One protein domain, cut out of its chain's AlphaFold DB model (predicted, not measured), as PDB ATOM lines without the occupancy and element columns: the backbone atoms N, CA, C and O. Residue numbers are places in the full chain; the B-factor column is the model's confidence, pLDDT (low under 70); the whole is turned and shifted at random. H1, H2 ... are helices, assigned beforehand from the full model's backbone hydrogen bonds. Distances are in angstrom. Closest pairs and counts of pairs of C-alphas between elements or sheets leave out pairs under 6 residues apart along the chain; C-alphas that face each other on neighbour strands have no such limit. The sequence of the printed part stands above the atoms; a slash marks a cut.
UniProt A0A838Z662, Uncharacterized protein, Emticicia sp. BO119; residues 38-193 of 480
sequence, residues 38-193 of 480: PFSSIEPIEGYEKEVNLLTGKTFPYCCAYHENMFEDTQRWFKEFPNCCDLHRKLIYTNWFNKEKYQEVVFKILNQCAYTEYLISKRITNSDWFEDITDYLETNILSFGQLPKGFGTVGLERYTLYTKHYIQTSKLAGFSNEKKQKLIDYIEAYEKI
ATOM      1  N   PRO A  38     100.997 137.380 159.438       87.00
ATOM      2  CA  PRO A  38     101.502 136.576 158.341       87.00
ATOM      3  C   PRO A  38     101.676 137.453 157.100       87.00
ATOM      4  O   PRO A  38     100.916 138.399 156.872       87.00
ATOM      5  N   PHE A  39     102.673 137.131 156.282       88.19
ATOM      6  CA  PHE A  39     102.786 137.750 154.970       88.19
ATOM      7  C   PHE A  39     101.674 137.222 154.047       88.19
ATOM      8  O   PHE A  39     101.219 136.085 154.184       88.19
ATOM      9  N   SER A  40     101.244 138.040 153.093       88.19
ATOM     10  CA  SER A  40     100.203 137.719 152.113       88.19
ATOM     11  C   SER A  40     100.745 137.781 150.686       88.19
ATOM     12  O   SER A  40     101.764 138.420 150.412       88.19
ATOM     13  N   SER A  41     100.082 137.112 149.743       86.38
ATOM     14  CA  SER A  41     100.378 137.289 148.320       86.38
ATOM     15  C   SER A  41      99.865 138.644 147.827       86.38
ATOM     16  O   SER A  41      98.866 139.165 148.322       86.38
ATOM     17  N   ILE A  42     100.567 139.206 146.843       91.75
ATOM     18  CA  ILE A  42     100.104 140.346 146.051       91.75
ATOM     19  C   ILE A  42      99.914 139.850 144.625       91.75
ATOM     20  O   ILE A  42     100.819 139.236 144.053       91.75
ATOM     21  N   GLU A  43      98.726 140.095 144.085       89.69
ATOM     22  CA  GLU A  43      98.396 139.761 142.704       89.69
ATOM     23  C   GLU A  43      99.148 140.680 141.729       89.69
ATOM     24  O   GLU A  43      99.451 141.829 142.070       89.69
ATOM     25  N   PRO A  44      99.468 140.197 140.516       90.75
ATOM     26  CA  PRO A  44     100.071 141.036 139.491       90.75
ATOM     27  C   PRO A  44      99.178 142.237 139.163       90.75
ATOM     28  O   PRO A  44      97.951 142.135 139.120       90.75
ATOM     29  N   ILE A  45      99.814 143.374 138.876       91.31
ATOM     30  CA  ILE A  45      99.126 144.560 138.357       91.31
ATOM     31  C   ILE A  45      98.431 144.210 137.039       91.31
ATOM     32  O   ILE A  45      98.976 143.468 136.220       91.31
ATOM     33  N   GLU A  46      97.248 144.776 136.801       90.06
ATOM     34  CA  GLU A  46      96.519 144.584 135.549       90.06
ATOM     35  C   GLU A  46      97.406 144.887 134.322       90.06
ATOM     36  O   GLU A  46      98.057 145.933 134.221       90.06
ATOM     37  N   GLY A  47      97.444 143.938 133.384       91.00
ATOM     38  CA  GLY A  47      98.270 144.015 132.177       91.00
ATOM     39  C   GLY A  47      99.755 143.708 132.386       91.00
ATOM     40  O   GLY A  47     100.525 143.838 131.437       91.00
ATOM     41  N   TYR A  48     100.181 143.316 133.591       93.44
ATOM     42  CA  TYR A  48     101.533 142.808 133.797       93.44
ATOM     43  C   TYR A  48     101.717 141.467 133.079       93.44
ATOM     44  O   TYR A  48     100.990 140.502 133.320       93.44
ATOM     45  N   GLU A  49     102.755 141.394 132.251       90.62
ATOM     46  CA  GLU A  49     103.230 140.163 131.631       90.62
ATOM     47  C   GLU A  49     104.664 139.898 132.087       90.62
ATOM     48  O   GLU A  49     105.480 140.815 132.197       90.62
ATOM     49  N   LYS A  50     104.981 138.626 132.357       87.81
ATOM     50  CA  LYS A  50     106.336 138.245 132.764       87.81
ATOM     51  C   LYS A  50     107.317 138.551 131.643       87.81
ATOM     52  O   LYS A  50     107.117 138.137 130.503       87.81
ATOM     53  N   GLU A  51     108.413 139.206 131.999       85.44
ATOM     54  CA  GLU A  51     109.447 139.548 131.035       85.44
ATOM     55  C   GLU A  51     110.078 138.301 130.405       85.44
ATOM     56  O   GLU A  51     110.426 137.327 131.086       85.44
ATOM     57  N   VAL A  52     110.279 138.376 129.091       88.62
ATOM     58  CA  VAL A  52     110.976 137.366 128.299       88.62
ATOM     59  C   VAL A  52     112.105 138.041 127.542       88.62
ATOM     60  O   VAL A  52     111.908 139.037 126.845       88.62
ATOM     61  N   ASN A  53     113.308 137.490 127.659       87.44
ATOM     62  CA  ASN A  53     114.428 137.941 126.857       87.44
ATOM     63  C   ASN A  53     114.202 137.554 125.390       87.44
ATOM     64  O   ASN A  53     114.194 136.371 125.058       87.44
ATOM     65  N   LEU A  54     114.070 138.540 124.504       86.38
ATOM     66  CA  LEU A  54     113.786 138.292 123.086       86.38
ATOM     67  C   LEU A  54     114.924 137.566 122.347       86.38
ATOM     68  O   LEU A  54     114.676 136.940 121.321       86.38
ATOM     69  N   LEU A  55     116.160 137.644 122.848       86.44
ATOM     70  CA  LEU A  55     117.327 137.015 122.226       86.44
ATOM     71  C   LEU A  55     117.547 135.586 122.724       86.44
ATOM     72  O   LEU A  55     117.918 134.715 121.943       86.44
ATOM     73  N   THR A  56     117.353 135.341 124.021       88.12
ATOM     74  CA  THR A  56     117.649 134.039 124.645       88.12
ATOM     75  C   THR A  56     116.409 133.190 124.907       88.12
ATOM     76  O   THR A  56     116.543 132.019 125.251       88.12
ATOM     77  N   GLY A  57     115.208 133.764 124.793       89.56
ATOM     78  CA  GLY A  57     113.937 133.119 125.133       89.56
ATOM     79  C   GLY A  57     113.739 132.860 126.632       89.56
ATOM     80  O   GLY A  57     112.719 132.299 127.024       89.56
ATOM     81  N   LYS A  58     114.698 133.247 127.485       91.75
ATOM     82  CA  LYS A  58     114.621 133.024 128.932       91.75
ATOM     83  C   LYS A  58     113.582 133.940 129.572       91.75
ATOM     84  O   LYS A  58     113.555 135.144 129.314       91.75
ATOM     85  N   THR A  59     112.760 133.367 130.443       92.88
ATOM     86  CA  THR A  59     111.732 134.078 131.208       92.88
ATOM     87  C   THR A  59     112.283 134.589 132.537       92.88
ATOM     88  O   THR A  59     113.265 134.056 133.055       92.88
ATOM     89  N   PHE A  60     111.613 135.576 133.132       91.19
ATOM     90  CA  PHE A  60     111.851 136.015 134.511       91.19
ATOM     91  C   PHE A  60     111.918 134.824 135.503       91.19
ATOM     92  O   PHE A  60     111.074 133.925 135.408       91.19
ATOM     93  N   PRO A  61     112.888 134.784 136.446       93.06
ATOM     94  CA  PRO A  61     113.891 135.819 136.742       93.06
ATOM     95  C   PRO A  61     115.162 135.772 135.873       93.06
ATOM     96  O   PRO A  61     116.039 136.607 136.032       93.06
ATOM     97  N   TYR A  62     115.275 134.854 134.914       94.12
ATOM     98  CA  TYR A  62     116.463 134.706 134.059       94.12
ATOM     99  C   TYR A  62     116.420 135.564 132.782       94.12
ATOM    100  O   TYR A  62     117.174 135.321 131.834       94.12
ATOM    101  N   CYS A  63     115.510 136.539 132.708       90.19
ATOM    102  CA  CYS A  63     115.330 137.381 131.524       90.19
ATOM    103  C   CYS A  63     116.490 138.375 131.323       90.19
ATOM    104  O   CYS A  63     116.787 138.759 130.190       90.19
ATOM    105  N   CYS A  64     117.183 138.782 132.387       89.81
ATOM    106  CA  CYS A  64     118.349 139.658 132.305       89.81
ATOM    107  C   CYS A  64     119.302 139.429 133.488       89.81
ATOM    108  O   CYS A  64     118.911 138.873 134.511       89.81
ATOM    109  N   ALA A  65     120.545 139.912 133.366       91.00
ATOM    110  CA  ALA A  65     121.557 139.763 134.414       91.00
ATOM    111  C   ALA A  65     121.142 140.412 135.747       91.00
ATOM    112  O   ALA A  65     121.521 139.931 136.807       91.00
ATOM    113  N   TYR A  66     120.360 141.497 135.711       90.00
ATOM    114  CA  TYR A  66     119.869 142.149 136.925       90.00
ATOM    115  C   TYR A  66     118.913 141.239 137.709       90.00
ATOM    116  O   TYR A  66     119.166 140.961 138.879       90.00
ATOM    117  N   HIS A  67     117.872 140.715 137.055       91.88
ATOM    118  CA  HIS A  67     116.897 139.822 137.684       91.88
ATOM    119  C   HIS A  67     117.504 138.475 138.101       91.88
ATOM    120  O   HIS A  67     117.154 137.948 139.158       91.88
ATOM    121  N   GLU A  68     118.463 137.954 137.331       94.56
ATOM    122  CA  GLU A  68     119.191 136.729 137.676       94.56
ATOM    123  C   GLU A  68     120.041 136.935 138.940       94.56
ATOM    124  O   GLU A  68     119.912 136.172 139.898       94.56
ATOM    125  N   ASN A  69     120.806 138.030 139.016       94.69
ATOM    126  CA  ASN A  69     121.572 138.383 140.216       94.69
ATOM    127  C   ASN A  69     120.667 138.627 141.435       94.69
ATOM    128  O   ASN A  69     120.999 138.207 142.544       94.69
ATOM    129  N   MET A  70     119.519 139.289 141.241       94.56
ATOM    130  CA  MET A  70     118.530 139.526 142.296       94.56
ATOM    131  C   MET A  70     117.990 138.205 142.861       94.56
ATOM    132  O   MET A  70     117.892 138.038 144.080       94.56
ATOM    133  N   PHE A  71     117.686 137.238 141.990       96.62
ATOM    134  CA  PHE A  71     117.254 135.903 142.392       96.62
ATOM    135  C   PHE A  71     118.335 135.153 143.168       96.62
ATOM    136  O   PHE A  71     118.052 134.625 144.243       96.62
ATOM    137  N   GLU A  72     119.570 135.130 142.666       96.62
ATOM    138  CA  GLU A  72     120.682 134.435 143.322       96.62
ATOM    139  C   GLU A  72     121.008 135.015 144.704       96.62
ATOM    140  O   GLU A  72     121.209 134.260 145.662       96.62
ATOM    141  N   ASP A  73     121.032 136.345 144.833       96.19
ATOM    142  CA  ASP A  73     121.254 137.041 146.105       96.19
ATOM    143  C   ASP A  73     120.131 136.737 147.111       96.19
ATOM    144  O   ASP A  73     120.396 136.344 148.252       96.19
ATOM    145  N   THR A  74     118.871 136.806 146.671       96.56
ATOM    146  CA  THR A  74     117.711 136.500 147.523       96.56
ATOM    147  C   THR A  74     117.692 135.029 147.948       96.56
ATOM    148  O   THR A  74     117.436 134.718 149.113       96.56
ATOM    149  N   GLN A  75     118.015 134.100 147.041       96.81
ATOM    150  CA  GLN A  75     118.136 132.679 147.373       96.81
ATOM    151  C   GLN A  75     119.240 132.416 148.394       96.81
ATOM    152  O   GLN A  75     119.053 131.611 149.309       96.81
ATOM    153  N   ARG A  76     120.400 133.066 148.244       96.69
ATOM    154  CA  ARG A  76     121.511 132.941 149.193       96.69
ATOM    155  C   ARG A  76     121.089 133.410 150.581       96.69
ATOM    156  O   ARG A  76     121.266 132.670 151.544       96.69
ATOM    157  N   TRP A  77     120.447 134.573 150.663       96.38
ATOM    158  CA  TRP A  77     119.903 135.092 151.916       96.38
ATOM    159  C   TRP A  77     118.892 134.128 152.562       96.38
ATOM    160  O   TRP A  77     119.001 133.824 153.750       96.38
ATOM    161  N   PHE A  78     117.942 133.582 151.795       96.88
ATOM    162  CA  PHE A  78     116.927 132.679 152.348       96.88
ATOM    163  C   PHE A  78     117.503 131.333 152.822       96.88
ATOM    164  O   PHE A  78     116.999 130.727 153.776       96.88
ATOM    165  N   LYS A  79     118.589 130.852 152.199       96.62
ATOM    166  CA  LYS A  79     119.324 129.673 152.688       96.62
ATOM    167  C   LYS A  79     119.878 129.912 154.091       96.62
ATOM    168  O   LYS A  79     119.756 129.028 154.934       96.62
ATOM    169  N   GLU A  80     120.419 131.101 154.344       95.88
ATOM    170  CA  GLU A  80     120.965 131.482 155.648       95.88
ATOM    171  C   GLU A  80     119.879 131.782 156.686       95.88
ATOM    172  O   GLU A  80     120.073 131.485 157.860       95.88
ATOM    173  N   PHE A  81     118.724 132.324 156.291       95.12
ATOM    174  CA  PHE A  81     117.595 132.587 157.194       95.12
ATOM    175  C   PHE A  81     117.168 131.316 157.970       95.12
ATOM    176  O   PHE A  81     117.009 130.258 157.355       95.12
ATOM    177  N   PRO A  82     116.960 131.362 159.304       95.12
ATOM    178  CA  PRO A  82     116.962 132.534 160.190       95.12
ATOM    179  C   PRO A  82     118.341 132.963 160.738       95.12
ATOM    180  O   PRO A  82     118.429 133.940 161.469       95.12
ATOM    181  N   ASN A  83     119.442 132.299 160.384       95.06
ATOM    182  CA  ASN A  83     120.794 132.639 160.857       95.06
ATOM    183  C   ASN A  83     121.431 133.872 160.183       95.06
ATOM    184  O   ASN A  83     122.567 134.215 160.504       95.06
ATOM    185  N   CYS A  84     120.724 134.548 159.276       93.06
ATOM    186  CA  CYS A  84     121.262 135.640 158.461       93.06
ATOM    187  C   CYS A  84     121.627 136.918 159.247       93.06
ATOM    188  O   CYS A  84     122.402 137.730 158.755       93.06
ATOM    189  N   CYS A  85     121.061 137.139 160.440       92.88
ATOM    190  CA  CYS A  85     121.384 138.285 161.298       92.88
ATOM    191  C   CYS A  85     121.022 138.008 162.766       92.88
ATOM    192  O   CYS A  85     120.336 137.031 163.073       92.88
ATOM    193  N   ASP A  86     121.460 138.874 163.683       94.19
ATOM    194  CA  ASP A  86     121.241 138.688 165.125       94.19
ATOM    195  C   ASP A  86     119.762 138.730 165.530       94.19
ATOM    196  O   ASP A  86     119.365 138.013 166.448       94.19
ATOM    197  N   LEU A  87     118.937 139.533 164.847       93.44
ATOM    198  CA  LEU A  87     117.498 139.606 165.115       93.44
ATOM    199  C   LEU A  87     116.795 138.305 164.712       93.44
ATOM    200  O   LEU A  87     116.114 137.699 165.539       93.44
ATOM    201  N   HIS A  88     117.031 137.823 163.487       94.94
ATOM    202  CA  HIS A  88     116.420 136.589 163.000       94.94
ATOM    203  C   HIS A  88     116.952 135.344 163.716       94.94
ATOM    204  O   HIS A  88     116.180 134.420 163.950       94.94
ATOM    205  N   ARG A  89     118.221 135.316 164.157       95.88
ATOM    206  CA  ARG A  89     118.789 134.151 164.866       95.88
ATOM    207  C   ARG A  89     117.998 133.796 166.128       95.88
ATOM    208  O   ARG A  89     117.950 132.631 166.516       95.88
ATOM    209  N   LYS A  90     117.326 134.776 166.744       95.19
ATOM    210  CA  LYS A  90     116.450 134.563 167.906       95.19
ATOM    211  C   LYS A  90     115.268 133.636 167.604       95.19
ATOM    212  O   LYS A  90     114.806 132.961 168.517       95.19
ATOM    213  N   LEU A  91     114.811 133.565 166.349       93.81
ATOM    214  CA  LEU A  91     113.698 132.706 165.915       93.81
ATOM    215  C   LEU A  91     113.978 131.213 166.138       93.81
ATOM    216  O   LEU A  91     113.050 130.430 166.273       93.81
ATOM    217  N   ILE A  92     115.250 130.808 166.213       93.06
ATOM    218  CA  ILE A  92     115.639 129.409 166.469       93.06
ATOM    219  C   ILE A  92     115.206 128.957 167.868       93.06
ATOM    220  O   ILE A  92     114.983 127.771 168.096       93.06
ATOM    221  N   TYR A  93     115.085 129.900 168.801       92.12
ATOM    222  CA  TYR A  93     114.738 129.627 170.190       92.12
ATOM    223  C   TYR A  93     113.240 129.778 170.477       92.12
ATOM    224  O   TYR A  93     112.834 129.634 171.629       92.12
ATOM    225  N   THR A  94     112.414 130.077 169.470       90.25
ATOM    226  CA  THR A  94     110.963 130.197 169.643       90.25
ATOM    227  C   THR A  94     110.249 128.929 169.183       90.25
ATOM    228  O   THR A  94     110.646 128.272 168.226       90.25
ATOM    229  N   ASN A  95     109.178 128.557 169.883       88.81
ATOM    230  CA  ASN A  95     108.389 127.357 169.586       88.81
ATOM    231  C   ASN A  95     107.336 127.575 168.483       88.81
ATOM    232  O   ASN A  95     106.857 126.611 167.892       88.81
ATOM    233  N   TRP A  96     106.962 128.827 168.221       87.56
ATOM    234  CA  TRP A  96     105.932 129.209 167.254       87.56
ATOM    235  C   TRP A  96     106.481 129.442 165.838       87.56
ATOM    236  O   TRP A  96     105.713 129.453 164.872       87.56
ATOM    237  N   PHE A  97     107.798 129.622 165.686       91.38
ATOM    238  CA  PHE A  97     108.409 129.905 164.391       91.38
ATOM    239  C   PHE A  97     108.506 128.650 163.515       91.38
ATOM    240  O   PHE A  97     108.966 127.594 163.941       91.38
ATOM    241  N   ASN A  98     108.122 128.793 162.246       90.50
ATOM    242  CA  ASN A  98     108.270 127.752 161.236       90.50
ATOM    243  C   ASN A  98     108.801 128.361 159.929       90.50
ATOM    244  O   ASN A  98     108.075 129.087 159.246       90.50
ATOM    245  N   LYS A  99     110.048 128.028 159.563       92.62
ATOM    246  CA  LYS A  99     110.689 128.490 158.318       92.62
ATOM    247  C   LYS A  99     109.901 128.082 157.072       92.62
ATOM    248  O   LYS A  99     109.881 128.842 156.108       92.62
ATOM    249  N   GLU A 100     109.221 126.936 157.095       91.75
ATOM    250  CA  GLU A 100     108.486 126.427 155.930       91.75
ATOM    251  C   GLU A 100     107.322 127.333 155.522       91.75
ATOM    252  O   GLU A 100     106.958 127.384 154.350       91.75
ATOM    253  N   LYS A 101     106.801 128.145 156.451       89.94
ATOM    254  CA  LYS A 101     105.807 129.176 156.124       89.94
ATOM    255  C   LYS A 101     106.346 130.232 155.152       89.94
ATOM    256  O   LYS A 101     105.549 130.934 154.550       89.94
ATOM    257  N   TYR A 102     107.666 130.341 154.985       92.31
ATOM    258  CA  TYR A 102     108.344 131.367 154.188       92.31
ATOM    259  C   TYR A 102     109.006 130.823 152.912       92.31
ATOM    260  O   TYR A 102     109.769 131.554 152.290       92.31
ATOM    261  N   GLN A 103     108.742 129.578 152.492       91.94
ATOM    262  CA  GLN A 103     109.375 128.985 151.295       91.94
ATOM    263  C   GLN A 103     109.231 129.852 150.032       91.94
ATOM    264  O   GLN A 103     110.176 129.988 149.256       91.94
ATOM    265  N   GLU A 104     108.082 130.510 149.875       92.62
ATOM    266  CA  GLU A 104     107.764 131.343 148.708       92.62
ATOM    267  C   GLU A 104     108.299 132.781 148.803       92.62
ATOM    268  O   GLU A 104     108.114 133.574 147.877       92.62
ATOM    269  N   VAL A 105     108.983 133.151 149.894       94.75
ATOM    270  CA  VAL A 105     109.419 134.539 150.116       94.75
ATOM    271  C   VAL A 105     110.363 135.028 149.015       94.75
ATOM    272  O   VAL A 105     110.310 136.194 148.633       94.75
ATOM    273  N   VAL A 106     111.187 134.134 148.458       95.81
ATOM    274  CA  VAL A 106     112.116 134.464 147.369       95.81
ATOM    275  C   VAL A 106     111.342 134.953 146.147       95.81
ATOM    276  O   VAL A 106     111.585 136.056 145.666       95.81
ATOM    277  N   PHE A 107     110.374 134.169 145.665       94.31
ATOM    278  CA  PHE A 107     109.571 134.557 144.506       94.31
ATOM    279  C   PHE A 107     108.631 135.718 144.816       94.31
ATOM    280  O   PHE A 107     108.410 136.551 143.943       94.31
ATOM    281  N   LYS A 108     108.128 135.822 146.048       95.12
ATOM    282  CA  LYS A 108     107.349 136.975 146.503       95.12
ATOM    283  C   LYS A 108     108.137 138.281 146.345       95.12
ATOM    284  O   LYS A 108     107.631 139.189 145.692       95.12
ATOM    285  N   ILE A 109     109.369 138.354 146.862       96.75
ATOM    286  CA  ILE A 109     110.242 139.536 146.725       96.75
ATOM    287  C   ILE A 109     110.422 139.888 145.248       96.75
ATOM    288  O   ILE A 109     110.154 141.017 144.845       96.75
ATOM    289  N   LEU A 110     110.820 138.904 144.439       95.44
ATOM    290  CA  LEU A 110     111.099 139.113 143.022       95.44
ATOM    291  C   LEU A 110     109.880 139.607 142.242       95.44
ATOM    292  O   LEU A 110     109.973 140.589 141.509       95.44
ATOM    293  N   ASN A 111     108.742 138.930 142.399       94.94
ATOM    294  CA  ASN A 111     107.514 139.277 141.697       94.94
ATOM    295  C   ASN A 111     107.037 140.672 142.107       94.94
ATOM    296  O   ASN A 111     106.705 141.471 141.242       94.94
ATOM    297  N   GLN A 112     107.064 141.002 143.402       96.31
ATOM    298  CA  GLN A 112     106.659 142.327 143.870       96.31
ATOM    299  C   GLN A 112     107.576 143.433 143.351       96.31
ATOM    300  O   GLN A 112     107.067 144.478 142.954       96.31
ATOM    301  N   CYS A 113     108.895 143.208 143.278       95.81
ATOM    302  CA  CYS A 113     109.802 144.139 142.604       95.81
ATOM    303  C   CYS A 113     109.380 144.343 141.146       95.81
ATOM    304  O   CYS A 113     109.083 145.469 140.762       95.81
ATOM    305  N   ALA A 114     109.219 143.266 140.373       94.81
ATOM    306  CA  ALA A 114     108.828 143.362 138.968       94.81
ATOM    307  C   ALA A 114     107.463 144.053 138.767       94.81
ATOM    308  O   ALA A 114     107.287 144.847 137.841       94.81
ATOM    309  N   TYR A 115     106.493 143.800 139.648       96.69
ATOM    310  CA  TYR A 115     105.187 144.456 139.601       96.69
ATOM    311  C   TYR A 115     105.291 145.952 139.925       96.69
ATOM    312  O   TYR A 115     104.652 146.769 139.262       96.69
ATOM    313  N   THR A 116     106.109 146.325 140.912       96.88
ATOM    314  CA  THR A 116     106.370 147.726 141.271       96.88
ATOM    315  C   THR A 116     107.091 148.459 140.143       96.88
ATOM    316  O   THR A 116     106.711 149.575 139.789       96.88
ATOM    317  N   GLU A 117     108.084 147.825 139.520       95.00
ATOM    318  CA  GLU A 117     108.794 148.361 138.355       95.00
ATOM    319  C   GLU A 117     107.838 148.642 137.195       95.00
ATOM    320  O   GLU A 117     107.845 149.746 136.628       95.00
ATOM    321  N   TYR A 118     106.972 147.669 136.896       95.69
ATOM    322  CA  TYR A 118     105.933 147.790 135.883       95.69
ATOM    323  C   TYR A 118     104.963 148.927 136.208       95.69
ATOM    324  O   TYR A 118     104.747 149.790 135.353       95.69
ATOM    325  N   LEU A 119     104.437 148.994 137.435       97.00
ATOM    326  CA  LEU A 119     103.511 150.051 137.843       97.00
ATOM    327  C   LEU A 119     104.134 151.438 137.658       97.00
ATOM    328  O   LEU A 119     103.534 152.304 137.017       97.00
ATOM    329  N   ILE A 120     105.362 151.632 138.149       97.19
ATOM    330  CA  ILE A 120     106.093 152.892 137.989       97.19
ATOM    331  C   ILE A 120     106.217 153.232 136.501       97.19
ATOM    332  O   ILE A 120     105.893 154.349 136.102       97.19
ATOM    333  N   SER A 121     106.596 152.269 135.653       95.25
ATOM    334  CA  SER A 121     106.736 152.502 134.209       95.25
ATOM    335  C   SER A 121     105.448 152.979 133.529       95.25
ATOM    336  O   SER A 121     105.514 153.740 132.563       95.25
ATOM    337  N   LYS A 122     104.279 152.562 134.032       96.00
ATOM    338  CA  LYS A 122     102.968 152.891 133.453       96.00
ATOM    339  C   LYS A 122     102.317 154.131 134.048       96.00
ATOM    340  O   LYS A 122     101.471 154.727 133.387       96.00
ATOM    341  N   ARG A 123     102.656 154.492 135.287       95.88
ATOM    342  CA  ARG A 123     101.921 155.506 136.061       95.88
ATOM    343  C   ARG A 123     102.735 156.749 136.390       95.88
ATOM    344  O   ARG A 123     102.143 157.767 136.729       95.88
ATOM    345  N   ILE A 124     104.062 156.732 136.233       96.50
ATOM    346  CA  ILE A 124     104.933 157.842 136.662       96.50
ATOM    347  C   ILE A 124     104.621 159.191 135.994       96.50
ATOM    348  O   ILE A 124     104.960 160.242 136.540       96.50
ATOM    349  N   THR A 125     103.989 159.196 134.819       95.88
ATOM    350  CA  THR A 125     103.598 160.411 134.084       95.88
ATOM    351  C   THR A 125     102.177 160.888 134.381       95.88
ATOM    352  O   THR A 125     101.823 161.982 133.942       95.88
ATOM    353  N   ASN A 126     101.377 160.120 135.125       96.31
ATOM    354  CA  ASN A 126     100.017 160.506 135.491       96.31
ATOM    355  C   ASN A 126     100.015 161.687 136.471       96.31
ATOM    356  O   ASN A 126     101.002 161.950 137.157       96.31
ATOM    357  N   SER A 127      98.894 162.404 136.567       96.19
ATOM    358  CA  SER A 127      98.745 163.514 137.518       96.19
ATOM    359  C   SER A 127      98.765 163.045 138.976       96.19
ATOM    360  O   SER A 127      99.334 163.720 139.826       96.19
ATOM    361  N   ASP A 128      98.186 161.876 139.245       96.19
ATOM    362  CA  ASP A 128      98.077 161.225 140.555       96.19
ATOM    363  C   ASP A 128      99.202 160.206 140.815       96.19
ATOM    364  O   ASP A 128      99.102 159.398 141.735       96.19
ATOM    365  N   TRP A 129     100.288 160.251 140.029       96.62
ATOM    366  CA  TRP A 129     101.364 159.248 140.045       96.62
ATOM    367  C   TRP A 129     101.908 158.943 141.443       96.62
ATOM    368  O   TRP A 129     102.243 157.797 141.727       96.62
ATOM    369  N   PHE A 130     102.046 159.971 142.287       97.19
ATOM    370  CA  PHE A 130     102.659 159.817 143.600       97.19
ATOM    371  C   PHE A 130     101.756 158.984 144.497       97.19
ATOM    372  O   PHE A 130     102.213 157.960 144.981       97.19
ATOM    373  N   GLU A 131     100.484 159.374 144.633       95.19
ATOM    374  CA  GLU A 131      99.494 158.665 145.452       95.19
ATOM    375  C   GLU A 131      99.298 157.227 144.960       95.19
ATOM    376  O   GLU A 131      99.390 156.298 145.755       95.19
ATOM    377  N   ASP A 132      99.157 157.029 143.645       96.19
ATOM    378  CA  ASP A 132      99.010 155.701 143.038       96.19
ATOM    379  C   ASP A 132     100.201 154.774 143.352       96.19
ATOM    380  O   ASP A 132     100.041 153.665 143.865       96.19
ATOM    381  N   ILE A 133     101.429 155.245 143.114       97.31
ATOM    382  CA  ILE A 133     102.631 154.442 143.364       97.31
ATOM    383  C   ILE A 133     102.831 154.214 144.867       97.31
ATOM    384  O   ILE A 133     103.190 153.105 145.263       97.31
ATOM    385  N   THR A 134     102.592 155.216 145.717       96.44
ATOM    386  CA  THR A 134     102.753 155.059 147.168       96.44
ATOM    387  C   THR A 134     101.718 154.124 147.778       96.44
ATOM    388  O   THR A 134     102.081 153.316 148.628       96.44
ATOM    389  N   ASP A 135     100.468 154.146 147.307       95.44
ATOM    390  CA  ASP A 135      99.429 153.216 147.757       95.44
ATOM    391  C   ASP A 135      99.819 151.765 147.449       95.44
ATOM    392  O   ASP A 135      99.638 150.860 148.277       95.44
ATOM    393  N   TYR A 136     100.405 151.533 146.271       96.75
ATOM    394  CA  TYR A 136     100.915 150.216 145.918       96.75
ATOM    395  C   TYR A 136     102.134 149.834 146.758       96.75
ATOM    396  O   TYR A 136     102.198 148.716 147.269       96.75
ATOM    397  N   LEU A 137     103.093 150.745 146.948       96.69
ATOM    398  CA  LEU A 137     104.262 150.503 147.799       96.69
ATOM    399  C   LEU A 137     103.851 150.126 149.225       96.69
ATOM    400  O   LEU A 137     104.328 149.114 149.730       96.69
ATOM    401  N   GLU A 138     102.931 150.873 149.839       94.25
ATOM    402  CA  GLU A 138     102.374 150.570 151.162       94.25
ATOM    403  C   GLU A 138     101.737 149.180 151.194       94.25
ATOM    404  O   GLU A 138     102.016 148.387 152.092       94.25
ATOM    405  N   THR A 139     100.945 148.840 150.177       94.56
ATOM    406  CA  THR A 139     100.331 147.513 150.048       94.56
ATOM    407  C   THR A 139     101.377 146.402 149.998       94.56
ATOM    408  O   THR A 139     101.250 145.395 150.697       94.56
ATOM    409  N   ASN A 140     102.444 146.587 149.218       95.62
ATOM    410  CA  ASN A 140     103.537 145.623 149.144       95.62
ATOM    411  C   ASN A 140     104.277 145.515 150.479       95.62
ATOM    412  O   ASN A 140     104.508 144.400 150.938       95.62
ATOM    413  N   ILE A 141     104.590 146.638 151.130       93.88
ATOM    414  CA  ILE A 141     105.260 146.669 152.436       93.88
ATOM    415  C   ILE A 141     104.432 145.907 153.479       93.88
ATOM    416  O   ILE A 141     104.939 144.976 154.101       93.88
ATOM    417  N   LEU A 142     103.140 146.224 153.609       91.75
ATOM    418  CA  LEU A 142     102.233 145.563 154.554       91.75
ATOM    419  C   LEU A 142     102.084 144.063 154.270       91.75
ATOM    420  O   LEU A 142     101.943 143.265 155.196       91.75
ATOM    421  N   SER A 143     102.153 143.658 153.000       93.56
ATOM    422  CA  SER A 143     102.044 142.250 152.613       93.56
ATOM    423  C   SER A 143     103.225 141.382 153.045       93.56
ATOM    424  O   SER A 143     103.113 140.165 152.953       93.56
ATOM    425  N   PHE A 144     104.361 141.950 153.473       93.62
ATOM    426  CA  PHE A 144     105.461 141.169 154.061       93.62
ATOM    427  C   PHE A 144     105.174 140.732 155.500       93.62
ATOM    428  O   PHE A 144     105.941 139.952 156.067       93.62
ATOM    429  N   GLY A 145     104.053 141.178 156.067       91.00
ATOM    430  CA  GLY A 145     103.675 140.841 157.425       91.00
ATOM    431  C   GLY A 145     104.616 141.470 158.447       91.00
ATOM    432  O   GLY A 145     105.333 142.434 158.180       91.00
ATOM    433  N   GLN A 146     104.583 140.922 159.651       90.69
ATOM    434  CA  GLN A 146     105.343 141.411 160.789       90.69
ATOM    435  C   GLN A 146     105.645 140.232 161.709       90.69
ATOM    436  O   GLN A 146     104.726 139.549 162.153       90.69
ATOM    437  N   LEU A 147     106.920 140.028 162.033       92.56
ATOM    438  CA  LEU A 147     107.296 139.199 163.175       92.56
ATOM    439  C   LEU A 147     107.136 140.005 164.470       92.56
ATOM    440  O   LEU A 147     107.162 141.239 164.420       92.56
ATOM    441  N   PRO A 148     107.054 139.341 165.632       92.00
ATOM    442  CA  PRO A 148     107.019 140.048 166.895       92.00
ATOM    443  C   PRO A 148     108.190 141.029 167.046       92.00
ATOM    444  O   PRO A 148     109.286 140.821 166.500       92.00
ATOM    445  N   LYS A 149     107.974 142.120 167.787       90.44
ATOM    446  CA  LYS A 149     109.015 143.131 168.030       90.44
ATOM    447  C   LYS A 149     110.307 142.471 168.520       90.44
ATOM    448  O   LYS A 149     110.309 141.644 169.426       90.44
ATOM    449  N   GLY A 150     111.427 142.847 167.903       89.50
ATOM    450  CA  GLY A 150     112.757 142.331 168.247       89.50
ATOM    451  C   GLY A 150     113.261 141.157 167.400       89.50
ATOM    452  O   GLY A 150     114.409 140.744 167.616       89.50
ATOM    453  N   PHE A 151     112.466 140.672 166.436       91.56
ATOM    454  CA  PHE A 151     112.861 139.623 165.483       91.56
ATOM    455  C   PHE A 151     113.155 140.124 164.060       91.56
ATOM    456  O   PHE A 151     113.765 139.385 163.298       91.56
ATOM    457  N   GLY A 152     112.816 141.371 163.717       88.75
ATOM    458  CA  GLY A 152     113.038 141.936 162.377       88.75
ATOM    459  C   GLY A 152     111.899 141.631 161.397       88.75
ATOM    460  O   GLY A 152     110.797 141.280 161.811       88.75
ATOM    461  N   THR A 153     112.149 141.791 160.096       90.44
ATOM    462  CA  THR A 153     111.166 141.517 159.031       90.44
ATOM    463  C   THR A 153     111.712 140.499 158.036       90.44
ATOM    464  O   THR A 153     112.903 140.486 157.727       90.44
ATOM    465  N   VAL A 154     110.842 139.646 157.488       93.56
ATOM    466  CA  VAL A 154     111.269 138.589 156.562       93.56
ATOM    467  C   VAL A 154     111.084 139.056 155.121       93.56
ATOM    468  O   VAL A 154     109.974 139.100 154.604       93.56
ATOM    469  N   GLY A 155     112.186 139.409 154.458       93.81
ATOM    470  CA  GLY A 155     112.213 139.732 153.026       93.81
ATOM    471  C   GLY A 155     111.889 141.184 152.659       93.81
ATOM    472  O   GLY A 155     112.315 141.629 151.593       93.81
ATOM    473  N   LEU A 156     111.232 141.946 153.541       94.25
ATOM    474  CA  LEU A 156     110.901 143.358 153.307       94.25
ATOM    475  C   LEU A 156     112.145 144.201 152.990       94.25
ATOM    476  O   LEU A 156     112.142 144.940 152.011       94.25
ATOM    477  N   GLU A 157     113.227 144.037 153.755       92.50
ATOM    478  CA  GLU A 157     114.493 144.758 153.537       92.50
ATOM    479  C   GLU A 157     115.071 144.526 152.131       92.50
ATOM    480  O   GLU A 157     115.646 145.429 151.527       92.50
ATOM    481  N   ARG A 158     114.907 143.316 151.578       94.94
ATOM    482  CA  ARG A 158     115.361 142.992 150.216       94.94
ATOM    483  C   ARG A 158     114.468 143.655 149.177       94.94
ATOM    484  O   ARG A 158     114.978 144.275 148.248       94.94
ATOM    485  N   TYR A 159     113.153 143.588 149.368       97.00
ATOM    486  CA  TYR A 159     112.198 144.283 148.508       97.00
ATOM    487  C   TYR A 159     112.453 145.797 148.467       97.00
ATOM    488  O   TYR A 159     112.532 146.370 147.376       97.00
ATOM    489  N   THR A 160     112.633 146.455 149.620       96.50
ATOM    490  CA  THR A 160     112.894 147.903 149.660       96.50
ATOM    491  C   THR A 160     114.254 148.244 149.058       96.50
ATOM    492  O   THR A 160     114.354 149.229 148.326       96.50
ATOM    493  N   LEU A 161     115.284 147.421 149.285       95.75
ATOM    494  CA  LEU A 161     116.606 147.587 148.678       95.75
ATOM    495  C   LEU A 161     116.544 147.562 147.144       95.75
ATOM    496  O   LEU A 161     117.017 148.500 146.499       95.75
ATOM    497  N   TYR A 162     115.957 146.518 146.554       97.06
ATOM    498  CA  TYR A 162     115.884 146.384 145.095       97.06
ATOM    499  C   TYR A 162     114.990 147.456 144.472       97.06
ATOM    500  O   TYR A 162     115.374 148.078 143.483       97.06
ATOM    501  N   THR A 163     113.857 147.767 145.108       97.00
ATOM    502  CA  THR A 163     112.956 148.837 144.658       97.00
ATOM    503  C   THR A 163     113.656 150.199 144.662       97.00
ATOM    504  O   THR A 163     113.590 150.931 143.672       97.00
ATOM    505  N   LYS A 164     114.394 150.537 145.732       97.31
ATOM    506  CA  LYS A 164     115.206 151.766 145.795       97.31
ATOM    507  C   LYS A 164     116.265 151.786 144.693       97.31
ATOM    508  O   LYS A 164     116.413 152.804 144.015       97.31
ATOM    509  N   HIS A 165     116.956 150.668 144.469       96.12
ATOM    510  CA  HIS A 165     117.958 150.558 143.409       96.12
ATOM    511  C   HIS A 165     117.362 150.805 142.015       96.12
ATOM    512  O   HIS A 165     117.923 151.581 141.233       96.12
ATOM    513  N   TYR A 166     116.207 150.209 141.709       95.38
ATOM    514  CA  TYR A 166     115.492 150.463 140.460       95.38
ATOM    515  C   TYR A 166     115.115 151.942 140.319       95.38
ATOM    516  O   TYR A 166     115.435 152.565 139.308       95.38
ATOM    517  N   ILE A 167     114.500 152.541 141.345       96.81
ATOM    518  CA  ILE A 167     114.096 153.957 141.330       96.81
ATOM    519  C   ILE A 167     115.297 154.866 141.028       96.81
ATOM    520  O   ILE A 167     115.212 155.757 140.179       96.81
ATOM    521  N   GLN A 168     116.433 154.624 141.681       96.00
ATOM    522  CA  GLN A 168     117.653 155.412 141.497       96.00
ATOM    523  C   GLN A 168     118.198 155.290 140.067       96.00
ATOM    524  O   GLN A 168     118.477 156.302 139.412       96.00
ATOM    525  N   THR A 169     118.310 154.061 139.561       94.19
ATOM    526  CA  THR A 169     118.982 153.756 138.286       94.19
ATOM    527  C   THR A 169     118.085 153.897 137.054       94.19
ATOM    528  O   THR A 169     118.602 154.028 135.940       94.19
ATOM    529  N   SER A 170     116.761 153.930 137.231       93.06
ATOM    530  CA  SER A 170     115.783 153.980 136.144       93.06
ATOM    531  C   SER A 170     115.983 155.190 135.228       93.06
ATOM    532  O   SER A 170     116.214 156.317 135.674       93.06
ATOM    533  N   LYS A 171     115.869 154.959 133.917       93.38
ATOM    534  CA  LYS A 171     115.988 155.985 132.864       93.38
ATOM    535  C   LYS A 171     114.655 156.258 132.160       93.38
ATOM    536  O   LYS A 171     114.643 156.727 131.025       93.38
ATOM    537  N   LEU A 172     113.538 155.931 132.812       93.00
ATOM    538  CA  LEU A 172     112.199 156.133 132.265       93.00
ATOM    539  C   LEU A 172     111.936 157.609 131.939       93.00
ATOM    540  O   LEU A 172     112.241 158.510 132.725       93.00
ATOM    541  N   ALA A 173     111.318 157.854 130.783       90.44
ATOM    542  CA  ALA A 173     110.888 159.191 130.396       90.44
ATOM    543  C   ALA A 173     109.875 159.743 131.416       90.44
ATOM    544  O   ALA A 173     108.952 159.050 131.833       90.44
ATOM    545  N   GLY A 174     110.056 160.996 131.840       88.88
ATOM    546  CA  GLY A 174     109.191 161.638 132.839       88.88
ATOM    547  C   GLY A 174     109.477 161.262 134.301       88.88
ATOM    548  O   GLY A 174     108.850 161.835 135.197       88.88
ATOM    549  N   PHE A 175     110.441 160.371 134.564       95.69
ATOM    550  CA  PHE A 175     110.879 160.015 135.915       95.69
ATOM    551  C   PHE A 175     112.056 160.896 136.374       95.69
ATOM    552  O   PHE A 175     113.218 160.487 136.371       95.69
ATOM    553  N   SER A 176     111.755 162.150 136.724       95.81
ATOM    554  CA  SER A 176     112.762 163.136 137.148       95.81
ATOM    555  C   SER A 176     113.433 162.773 138.481       95.81
ATOM    556  O   SER A 176     112.875 162.034 139.291       95.81
ATOM    557  N   ASN A 177     114.607 163.358 138.752       96.31
ATOM    558  CA  ASN A 177     115.313 163.181 140.029       96.31
ATOM    559  C   ASN A 177     114.463 163.596 141.240       96.31
ATOM    560  O   ASN A 177     114.535 162.947 142.276       96.31
ATOM    561  N   GLU A 178     113.619 164.623 141.102       96.62
ATOM    562  CA  GLU A 178     112.687 165.030 142.162       96.62
ATOM    563  C   GLU A 178     111.671 163.923 142.474       96.62
ATOM    564  O   GLU A 178     111.458 163.583 143.635       96.62
ATOM    565  N   LYS A 179     111.067 163.314 141.442       97.25
ATOM    566  CA  LYS A 179     110.122 162.204 141.631       97.25
ATOM    567  C   LYS A 179     110.801 160.986 142.254       97.25
ATOM    568  O   LYS A 179     110.222 160.355 143.133       97.25
ATOM    569  N   LYS A 180     112.029 160.676 141.822       97.88
ATOM    570  CA  LYS A 180     112.842 159.597 142.404       97.88
ATOM    571  C   LYS A 180     113.091 159.837 143.886       97.88
ATOM    572  O   LYS A 180     112.833 158.943 144.684       97.88
ATOM    573  N   GLN A 181     113.530 161.044 144.243       97.75
ATOM    574  CA  GLN A 181     113.797 161.397 145.632       97.75
ATOM    575  C   GLN A 181     112.528 161.293 146.480       97.75
ATOM    576  O   GLN A 181     112.561 160.638 147.509       97.75
ATOM    577  N   LYS A 182     111.385 161.802 145.998       97.56
ATOM    578  CA  LYS A 182     110.097 161.684 146.704       97.56
ATOM    579  C   LYS A 182     109.706 160.238 147.025       97.56
ATOM    580  O   LYS A 182     109.194 159.977 148.109       97.56
ATOM    581  N   LEU A 183     109.929 159.298 146.104       97.75
ATOM    582  CA  LEU A 183     109.639 157.879 146.353       97.75
ATOM    583  C   LEU A 183     110.651 157.234 147.307       97.75
ATOM    584  O   LEU A 183     110.263 156.413 148.132       97.75
ATOM    585  N   ILE A 184     111.932 157.601 147.212       97.12
ATOM    586  CA  ILE A 184     112.965 157.123 148.140       97.12
ATOM    587  C   ILE A 184     112.666 157.620 149.556       97.12
ATOM    588  O   ILE A 184     112.632 156.808 150.476       97.12
ATOM    589  N   ASP A 185     112.372 158.912 149.713       96.25
ATOM    590  CA  ASP A 185     112.012 159.527 150.994       96.25
ATOM    591  C   ASP A 185     110.790 158.838 151.610       96.25
ATOM    592  O   ASP A 185     110.766 158.570 152.809       96.25
ATOM    593  N   TYR A 186     109.794 158.495 150.784       95.25
ATOM    594  CA  TYR A 186     108.631 157.732 151.224       95.25
ATOM    595  C   TYR A 186     109.024 156.349 151.766       95.25
ATOM    596  O   TYR A 186     108.631 156.000 152.874       95.25
ATOM    597  N   ILE A 187     109.829 155.573 151.028       95.06
ATOM    598  CA  ILE A 187     110.285 154.242 151.473       95.06
ATOM    599  C   ILE A 187     111.110 154.349 152.765       95.06
ATOM    600  O   ILE A 187     110.904 153.571 153.693       95.06
ATOM    601  N   GLU A 188     112.011 155.329 152.862       92.94
ATOM    602  CA  GLU A 188     112.821 155.546 154.064       92.94
ATOM    603  C   GLU A 188     111.991 155.984 155.276       92.94
ATOM    604  O   GLU A 188     112.328 155.626 156.403       92.94
ATOM    605  N   ALA A 189     110.914 156.746 155.076       89.38
ATOM    606  CA  ALA A 189     110.023 157.138 156.164       89.38
ATOM    607  C   ALA A 189     109.335 155.921 156.801       89.38
ATOM    608  O   ALA A 189     109.173 155.893 158.018       89.38
ATOM    609  N   TYR A 190     109.002 154.892 156.010       81.75
ATOM    610  CA  TYR A 190     108.491 153.615 156.529       81.75
ATOM    611  C   TYR A 190     109.543 152.832 157.321       81.75
ATOM    612  O   TYR A 190     109.203 152.170 158.296       81.75
ATOM    613  N   GLU A 191     110.817 152.910 156.930       79.38
ATOM    614  CA  GLU A 191     111.921 152.243 157.638       79.38
ATOM    615  C   GLU A 191     112.262 152.937 158.973       79.38
ATOM    616  O   GLU A 191     112.780 152.298 159.887       79.38
ATOM    617  N   LYS A 192     111.964 154.238 159.096       76.44
ATOM    618  CA  LYS A 192     112.326 155.097 160.239       76.44
ATOM    619  C   LYS A 192     111.207 155.313 161.259       76.44
ATOM    620  O   LYS A 192     111.389 156.168 162.119       76.44
ATOM    621  N   ILE A 193     110.062 154.628 161.166       64.62
ATOM    622  CA  ILE A 193     108.917 154.883 162.060       64.62
ATOM    623  C   ILE A 193     109.365 154.742 163.525       64.62
ATOM    624  O   ILE A 193     109.555 153.640 164.033       64.62
TER     625      ILE A 193
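AT A GLANCE: This is residues 38 to 193 of the 480 residues of an uncharacterized protein of Emticicia sp. BO119 (UniProt A0A838Z662). Four long helices, H4, H5, H6 and H7, stand side by side in an up-and-down bundle, each running against the one before it in the chain, and a fifth long helix, H1, packs beside H4 and adds to this body. The short helices H2 and H3 lie in the turn between H1 and H4, toward one end of the longest axis, and residues 38 to 64 lead into H1 with no named element. The printed part has 156 residues with seven named helices, H1 to H7 in chain order, and no named strand; the class is all helix. It is compact, with a radius of gyration of the C-alphas of 16.4 A and spans of 50 by 40 by 24 A.

HOW THE PARTS SIT: H4, residues 105 to 123, is the hub and touches three helices. It forms a helical hairpin with H5, residues 129 to 142, at a shallow tilt of 9 degrees, opposite ways; their closest C-alphas, of Arg 123 and Trp 129, are 5.5 A apart. With residues 109 to 117 alone H4 touches H6, residues 156 to 169, the same way at a shallow tilt of 34 degrees, only just short of steep; the closest C-alphas, of Ile 109 and Tyr 159, are 5.4 A apart. With residues 106 to 110 alone it touches H1, residues 65 to 80, opposite ways, also at 34 degrees and only just short of steep; the C-alphas of Thr 74 and Val 106 come closest, at 6.0 A. H6 and H7, residues 177 to 191, form the other helical hairpin, at 11 degrees, with the C-alphas of Ile 167 and Lys 180 closest at 5.9 A. With residues 183 to 187 alone H7 touches H5, the C-alphas of Thr 134 and Leu 183 being closest at 7.5 A. H4 and H7 are apart. H2, residues 86 to 93, and H3, residues 99 to 102, touch no helix; H3 and H4 meet only through their link. In H1, H4, H5, H6 and H7 every O i to N i+4 pair is within hydrogen-bond range; in H2 0 of 4 are, against 4 of 5 O i to N i+3 pairs, and H3 is too short for an O i to N i+4 pair.

IN THESE COORDINATES: H4 is 26.3 A long, from C-alpha 105 at (109.419, 134.539, 150.116) to C-alpha 123 at (101.921, 155.506, 136.061). H1 measures 22.8 A and begins with C-alpha 65 at (121.557, 139.763, 134.414). H7 is 21.0 A long, and H5 and H6 are 20.0 A each.

THE WHOLE: The C-alphas of Asn 95 and Ala 173 are the two farthest apart, at 50.6 A. The printed part has no cut. The H5 to H6 link, 13 residues, is long. The mean pLDDT of the printed part is 93.2, and residue 193 is under 70.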